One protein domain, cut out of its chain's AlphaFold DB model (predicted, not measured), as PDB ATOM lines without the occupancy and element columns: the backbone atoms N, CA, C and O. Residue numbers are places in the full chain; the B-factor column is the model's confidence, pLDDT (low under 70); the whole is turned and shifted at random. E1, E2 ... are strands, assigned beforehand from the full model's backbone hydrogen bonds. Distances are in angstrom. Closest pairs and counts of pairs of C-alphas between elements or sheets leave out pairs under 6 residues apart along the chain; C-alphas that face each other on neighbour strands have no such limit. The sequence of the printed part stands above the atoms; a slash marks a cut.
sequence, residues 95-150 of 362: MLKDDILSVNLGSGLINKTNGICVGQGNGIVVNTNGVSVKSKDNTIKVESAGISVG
ATOM      1  N   MET A  95     140.086 153.183 176.019       86.31
ATOM      2  CA  MET A  95     138.894 153.943 176.376       86.31
ATOM      3  C   MET A  95     138.830 154.119 177.886       86.31
ATOM      4  O   MET A  95     139.049 153.171 178.632       86.31
ATOM      5  N   LEU A  96     138.492 155.325 178.332       87.50
ATOM      6  CA  LEU A  96     138.086 155.549 179.712       87.50
ATOM      7  C   LEU A  96     136.594 155.229 179.817       87.50
ATOM      8  O   LEU A  96     135.778 155.867 179.148       87.50
ATOM      9  N   LYS A  97     136.240 154.219 180.609       85.12
ATOM     10  CA  LYS A  97     134.856 153.794 180.819       85.12
ATOM     11  C   LYS A  97     134.627 153.567 182.305       85.12
ATOM     12  O   LYS A  97     135.297 152.730 182.893       85.12
ATOM     13  N   ASP A  98     133.690 154.319 182.875       88.75
ATOM     14  CA  ASP A  98     133.316 154.241 184.293       88.75
ATOM     15  C   ASP A  98     134.561 154.338 185.210       88.75
ATOM     16  O   ASP A  98     134.798 153.492 186.065       88.75
ATOM     17  N   ASP A  99     135.403 155.346 184.940       86.12
ATOM     18  CA  ASP A  99     136.698 155.634 185.591       86.12
ATOM     19  C   ASP A  99     137.799 154.563 185.446       86.12
ATOM     20  O   ASP A  99     138.870 154.671 186.044       86.12
ATOM     21  N   ILE A 100     137.597 153.563 184.582       87.12
ATOM     22  CA  ILE A 100     138.586 152.524 184.276       87.12
ATOM     23  C   ILE A 100     139.172 152.751 182.881       87.12
ATOM     24  O   ILE A 100     138.450 152.844 181.886       87.12
ATOM     25  N   LEU A 101     140.502 152.793 182.791       89.81
ATOM     26  CA  LEU A 101     141.203 152.745 181.511       89.81
ATOM     27  C   LEU A 101     141.179 151.307 180.972       89.81
ATOM     28  O   LEU A 101     141.797 150.413 181.543       89.81
ATOM     29  N   SER A 102     140.456 151.086 179.878       89.38
ATOM     30  CA  SER A 102     140.166 149.763 179.319       89.38
ATOM     31  C   SER A 102     140.468 149.691 177.821       89.38
ATOM     32  O   SER A 102     140.626 150.709 177.150       89.38
ATOM     33  N   VAL A 103     140.537 148.478 177.278       88.94
ATOM     34  CA  VAL A 103     140.683 148.220 175.839       88.94
ATOM     35  C   VAL A 103     139.312 147.893 175.253       88.94
ATOM     36  O   VAL A 103     138.573 147.078 175.808       88.94
ATOM     37  N   ASN A 104     138.971 148.482 174.105       88.06
ATOM     38  CA  ASN A 104     137.776 148.075 173.369       88.06
ATOM     39  C   ASN A 104     137.986 146.695 172.713       88.06
ATOM     40  O   ASN A 104     138.835 146.536 171.836       88.06
ATOM     41  N   LEU A 105     137.211 145.697 173.142       88.81
ATOM     42  CA  LEU A 105     137.414 144.293 172.765       88.81
ATOM     43  C   LEU A 105     136.898 143.926 171.368       88.81
ATOM     44  O   LEU A 105     137.351 142.936 170.801       88.81
ATOM     45  N   GLY A 106     135.971 144.697 170.796       86.94
ATOM     46  CA  GLY A 106     135.363 144.351 169.509       86.94
ATOM     47  C   GLY A 106     134.675 142.974 169.507       86.94
ATOM     48  O   GLY A 106     134.150 142.519 170.523       86.94
ATOM     49  N   SER A 107     134.631 142.317 168.344       90.00
ATOM     50  CA  SER A 107     134.065 140.967 168.191       90.00
ATOM     51  C   SER A 107     135.133 139.884 168.324       90.00
ATOM     52  O   SER A 107     136.237 140.022 167.812       90.00
ATOM     53  N   GLY A 108     134.782 138.771 168.968       92.56
ATOM     54  CA  GLY A 108     135.669 137.612 169.097       92.56
ATOM     55  C   GLY A 108     136.649 137.679 170.270       92.56
ATOM     56  O   GLY A 108     137.281 136.668 170.557       92.56
ATOM     57  N   LEU A 109     136.726 138.796 170.998       94.38
ATOM     58  CA  LEU A 109     137.391 138.885 172.298       94.38
ATOM     59  C   LEU A 109     136.362 139.105 173.410       94.38
ATOM     60  O   LEU A 109     135.318 139.721 173.206       94.38
ATOM     61  N   ILE A 110     136.660 138.595 174.599       93.62
ATOM     62  CA  ILE A 110     135.839 138.728 175.804       93.62
ATOM     63  C   ILE A 110     136.733 139.030 177.002       93.62
ATOM     64  O   ILE A 110     137.853 138.528 177.086       93.62
ATOM     65  N   ASN A 111     136.237 139.823 177.949       92.69
ATOM     66  CA  ASN A 111     136.917 140.003 179.226       92.69
ATOM     67  C   ASN A 111     136.509 138.873 180.176       92.69
ATOM     68  O   ASN A 111     135.317 138.612 180.350       92.69
ATOM     69  N   LYS A 112     137.477 138.217 180.809       90.31
ATOM     70  CA  LYS A 112     137.258 137.283 181.919       90.31
ATOM     71  C   LYS A 112     137.985 137.803 183.159       90.31
ATOM     72  O   LYS A 112     138.765 138.744 183.078       90.31
ATOM     73  N   THR A 113     137.782 137.150 184.300       87.88
ATOM     74  CA  THR A 113     138.439 137.503 185.572       87.88
ATOM     75  C   THR A 113     139.965 137.607 185.461       87.88
ATOM     76  O   THR A 113     140.569 138.423 186.143       87.88
ATOM     77  N   ASN A 114     140.581 136.834 184.558       82.25
ATOM     78  CA  ASN A 114     142.034 136.800 184.357       82.25
ATOM     79  C   ASN A 114     142.500 137.617 183.132       82.25
ATOM     80  O   ASN A 114     143.618 137.423 182.661       82.25
ATOM     81  N   GLY A 115     141.647 138.496 182.594       89.31
ATOM     82  CA  GLY A 115     141.962 139.388 181.476       89.31
ATOM     83  C   GLY A 115     141.267 139.036 180.160       89.31
ATOM     84  O   GLY A 115     140.276 138.301 180.109       89.31
ATOM     85  N   ILE A 116     141.795 139.599 179.074       93.56
ATOM     86  CA  ILE A 116     141.219 139.504 177.728       93.56
ATOM     87  C   ILE A 116     141.485 138.115 177.140       93.56
ATOM     88  O   ILE A 116     142.617 137.645 177.103       93.56
ATOM     89  N   CYS A 117     140.432 137.462 176.659       93.06
ATOM     90  CA  CYS A 117     140.459 136.120 176.081       93.06
ATOM     91  C   CYS A 117     139.776 136.107 174.710       93.06
ATOM     92  O   CYS A 117     138.922 136.944 174.432       93.06
ATOM     93  N   VAL A 118     140.059 135.091 173.891       95.38
ATOM     94  CA  VAL A 118     139.231 134.792 172.712       95.38
ATOM     95  C   VAL A 118     137.850 134.302 173.165       95.38
ATOM     96  O   VAL A 118     137.723 133.466 174.066       95.38
ATOM     97  N   GLY A 119     136.804 134.840 172.546       93.94
ATOM     98  CA  GLY A 119     135.424 134.412 172.701       93.94
ATOM     99  C   GLY A 119     135.228 133.027 172.099       93.94
ATOM    100  O   GLY A 119     135.507 132.797 170.925       93.94
ATOM    101  N   GLN A 120     134.754 132.084 172.908       94.19
ATOM    102  CA  GLN A 120     134.575 130.709 172.464       94.19
ATOM    103  C   GLN A 120     133.239 130.539 171.727       94.19
ATOM    104  O   GLN A 120     132.176 130.660 172.332       94.19
ATOM    105  N   GLY A 121     133.310 130.232 170.432       93.31
ATOM    106  CA  GLY A 121     132.166 129.839 169.602       93.31
ATOM    107  C   GLY A 121     132.136 128.340 169.285       93.31
ATOM    108  O   GLY A 121     132.899 127.544 169.838       93.31
ATOM    109  N   ASN A 122     131.266 127.944 168.352       94.69
ATOM    110  CA  ASN A 122     131.214 126.566 167.857       94.69
ATOM    111  C   ASN A 122     132.529 126.178 167.172       94.69
ATOM    112  O   ASN A 122     133.067 126.939 166.374       94.69
ATOM    113  N   GLY A 123     133.033 124.981 167.472       94.81
ATOM    114  CA  GLY A 123     134.270 124.471 166.874       94.81
ATOM    115  C   GLY A 123     135.555 125.100 167.417       94.81
ATOM    116  O   GLY A 123     136.631 124.689 166.999       94.81
ATOM    117  N   ILE A 124     135.475 126.035 168.369       96.38
ATOM    118  CA  ILE A 124     136.637 126.627 169.040       96.38
ATOM    119  C   ILE A 124     136.663 126.155 170.495       96.38
ATOM    120  O   ILE A 124     135.632 126.070 171.169       96.38
ATOM    121  N   VAL A 125     137.854 125.854 170.994       94.62
ATOM    122  CA  VAL A 125     138.141 125.645 172.413       94.62
ATOM    123  C   VAL A 125     139.236 126.611 172.819       94.62
ATOM    124  O   VAL A 125     140.275 126.688 172.176       94.62
ATOM    125  N   VAL A 126     138.996 127.348 173.899       94.25
ATOM    126  CA  VAL A 126     139.979 128.246 174.506       94.25
ATOM    127  C   VAL A 126     140.265 127.710 175.901       94.25
ATOM    128  O   VAL A 126     139.349 127.578 176.713       94.25
ATOM    129  N   ASN A 127     141.519 127.371 176.177       89.94
ATOM    130  CA  ASN A 127     141.980 126.882 177.473       89.94
ATOM    131  C   ASN A 127     143.249 127.636 177.906       89.94
ATOM    132  O   ASN A 127     143.740 128.509 177.194       89.94
ATOM    133  N   THR A 128     143.778 127.315 179.087       89.88
ATOM    134  CA  THR A 128     144.975 127.974 179.641       89.88
ATOM    135  C   THR A 128     146.223 127.803 178.777       89.88
ATOM    136  O   THR A 128     147.132 128.619 178.871       89.88
ATOM    137  N   ASN A 129     146.268 126.766 177.939       89.31
ATOM    138  CA  ASN A 129     147.409 126.448 177.084       89.31
ATOM    139  C   ASN A 129     147.274 127.054 175.677       89.31
ATOM    140  O   ASN A 129     148.242 127.036 174.922       89.31
ATOM    141  N   GLY A 130     146.095 127.569 175.301       92.25
ATOM    142  CA  GLY A 130     145.879 128.233 174.019       92.25
ATOM    143  C   GLY A 130     144.478 128.058 173.436       92.25
ATOM    144  O   GLY A 130     143.507 127.746 174.130       92.25
ATOM    145  N   VAL A 131     144.388 128.274 172.123       95.25
ATOM    146  CA  VAL A 131     143.165 128.132 171.327       95.25
ATOM    147  C   VAL A 131     143.323 126.941 170.387       95.25
ATOM    148  O   VAL A 131     144.318 126.841 169.674       95.25
ATOM    149  N   SER A 132     142.346 126.040 170.375       93.94
ATOM    150  CA  SER A 132     142.317 124.863 169.509       93.94
ATOM    151  C   SER A 132     140.966 124.698 168.818       93.94
ATOM    152  O   SER A 132     139.966 125.326 169.181       93.94
ATOM    153  N   VAL A 133     140.934 123.838 167.800       95.44
ATOM    154  CA  VAL A 133     139.693 123.437 167.134       95.44
ATOM    155  C   VAL A 133     139.049 122.286 167.901       95.44
ATOM    156  O   VAL A 133     139.717 121.345 168.324       95.44
ATOM    157  N   LYS A 134     137.730 122.346 168.059       94.50
ATOM    158  CA  LYS A 134     136.911 121.272 168.618       94.50
ATOM    159  C   LYS A 134     136.206 120.536 167.491       94.50
ATOM    160  O   LYS A 134     135.263 121.067 166.905       94.50
ATOM    161  N   SER A 135     136.624 119.308 167.215       95.31
ATOM    162  CA  SER A 135     135.844 118.414 166.366       95.31
ATOM    163  C   SER A 135     134.631 117.875 167.132       95.31
ATOM    164  O   SER A 135     134.639 117.752 168.360       95.31
ATOM    165  N   LYS A 136     133.539 117.604 166.409       94.69
ATOM    166  CA  LYS A 136     132.338 116.977 166.982       94.69
ATOM    167  C   LYS A 136     132.606 115.518 167.368       94.69
ATOM    168  O   LYS A 136     132.092 115.046 168.376       94.69
ATOM    169  N   ASP A 137     133.388 114.836 166.538       93.94
ATOM    170  CA  ASP A 137     133.767 113.431 166.637       93.94
ATOM    171  C   ASP A 137     135.146 113.214 165.977       93.94
ATOM    172  O   ASP A 137     135.833 114.167 165.602       93.94
ATOM    173  N   ASN A 138     135.551 111.954 165.810       90.75
ATOM    174  CA  ASN A 138     136.864 111.579 165.278       90.75
ATOM    175  C   ASN A 138     136.996 111.703 163.742       90.75
ATOM    176  O   ASN A 138     138.027 111.308 163.192       90.75
ATOM    177  N   THR A 139     135.984 112.229 163.039       93.88
ATOM    178  CA  THR A 139     136.047 112.473 161.585       93.88
ATOM    179  C   THR A 139     137.012 113.600 161.254       93.88
ATOM    180  O   THR A 139     137.685 113.541 160.233       93.88
ATOM    181  N   ILE A 140     137.119 114.610 162.117       95.44
ATOM    182  CA  ILE A 140     138.190 115.604 162.050       95.44
ATOM    183  C   ILE A 140     139.134 115.327 163.212       95.44
ATOM    184  O   ILE A 140     138.742 115.391 164.378       95.44
ATOM    185  N   LYS A 141     140.381 115.009 162.884       93.94
ATOM    186  CA  LYS A 141     141.449 114.797 163.851       93.94
ATOM    187  C   LYS A 141     142.163 116.118 164.072       93.94
ATOM    188  O   LYS A 141     142.665 116.712 163.122       93.94
ATOM    189  N   VAL A 142     142.178 116.572 165.318       94.62
ATOM    190  CA  VAL A 142     142.895 117.773 165.746       94.62
ATOM    191  C   VAL A 142     144.062 117.310 166.607       94.62
ATOM    192  O   VAL A 142     143.863 116.848 167.728       94.62
ATOM    193  N   GLU A 143     145.269 117.382 166.058       93.06
ATOM    194  CA  GLU A 143     146.495 116.850 166.658       93.06
ATOM    195  C   GLU A 143     147.580 117.937 166.696       93.06
ATOM    196  O   GLU A 143     147.443 118.999 166.087       93.06
ATOM    197  N   SER A 144     148.687 117.690 167.402       92.44
ATOM    198  CA  SER A 144     149.799 118.652 167.484       92.44
ATOM    199  C   SER A 144     150.448 118.948 166.127       92.44
ATOM    200  O   SER A 144     150.999 120.028 165.938       92.44
ATOM    201  N   ALA A 145     150.364 118.008 165.180       94.00
ATOM    202  CA  ALA A 145     150.860 118.167 163.814       94.00
ATOM    203  C   ALA A 145     149.895 118.941 162.893       94.00
ATOM    204  O   ALA A 145     150.275 119.289 161.777       94.00
ATOM    205  N   GLY A 146     148.660 119.206 163.331       93.56
ATOM    206  CA  GLY A 146     147.654 119.932 162.560       93.56
ATOM    207  C   GLY A 146     146.284 119.258 162.549       93.56
ATOM    208  O   GLY A 146     145.956 118.423 163.394       93.56
ATOM    209  N   ILE A 147     145.462 119.658 161.577       95.12
ATOM    210  CA  ILE A 147     144.093 119.167 161.405       95.12
ATOM    211  C   ILE A 147     144.045 118.252 160.184       95.12
ATOM    212  O   ILE A 147     144.513 118.623 159.110       95.12
ATOM    213  N   SER A 148     143.453 117.070 160.333       92.94
ATOM    214  CA  SER A 148     143.252 116.125 159.234       92.94
ATOM    215  C   SER A 148     141.863 115.492 159.272       92.94
ATOM    216  O   SER A 148     141.132 115.602 160.258       92.94
ATOM    217  N   VAL A 149     141.483 114.829 158.180       94.00
ATOM    218  CA  VAL A 149     140.249 114.041 158.106       94.00
ATOM    219  C   VAL A 149     140.563 112.588 158.465       94.00
ATOM    220  O   VAL A 149     141.515 111.996 157.957       94.00
ATOM    221  N   GLY A 150     139.755 111.986 159.332       92.56
ATOM    222  CA  GLY A 150     139.778 110.558 159.603       92.56
ATOM    223  C   GLY A 150     139.367 109.766 158.362       92.56
ATOM    224  O   GLY A 150     138.237 109.869 157.894       92.56
TER     225      GLY A 150
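This is residues 95 to 150 of the 362 residues of the protein "Collar domain-containing protein" of Photorhabdus luminescens (UniProt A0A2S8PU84). Four small two-stranded hairpins follow one another in a row along a rod, joined by short loops, with no shared sheet and few contacts from one hairpin to the next. E1 and E2 make one end of the row, E3 and E4 then E5 and E6 come between, and E7 and E8 make the other end. The printed part has 56 residues with no named helix and eight named strands, E1 to E8 in chain order, in four antiparallel sheets of two strands; the class is all strand. It is only just extended, close to loose, with a radius of gyration of the C-alphas of 15.7 A and spans of 52 by 19 by 15 A.

E1, residues 95 to 97, begins at C-alpha 95 (138.894, 153.943, 176.376) and is 6.0 A long. E2 is residues 100 to 103, 9.7 A. E3, residues 109 to 112, is 9.8 A and E4, residues 115 to 118, is 10.3 A. E5, residues 124 to 127, begins at C-alpha 124 (136.637, 126.627, 169.040) and is 10.0 A; E6, residues 130 to 133, is 10.4 A. E7, residues 140 to 143, is 9.6 A, and E8, residues 146 to 149, is 10.5 A, ending at C-alpha 149 (140.249, 114.041, 158.106).

E1 and E2 form an antiparallel hairpin at 136 degrees, with N 95 and O 102 2.8 A apart, within hydrogen-bond range. E2 and E3 are apart. The hairpin of E3 and E4 stands at 140 degrees, with N 110 and O 117 at 2.8 A. The closest C-alphas of E4 and E5 are those of Val 118 and Val 126, 6.8 A apart. In the hairpin of E5 and E6, at 154 degrees, N 125 and O 132 are 2.8 A apart. The closest C-alphas of E6 and E7 are those of Val 133 and Val 142, 6.7 A apart. In the hairpin of E7 and E8, at 155 degrees, N 141 and O 148 are 2.8 A apart.

The two C-alphas farthest apart, those of Asp 99 and Gly 150, are 52.1 A apart. Residues 97 to 102, of which 100 to 102 belong to E2, stand free. The printed part has no cut and no long link; the link E6 to E7, six residues, is short and the others are tight. The mean pLDDT of the printed part is 91.9, and no printed residue is under 70.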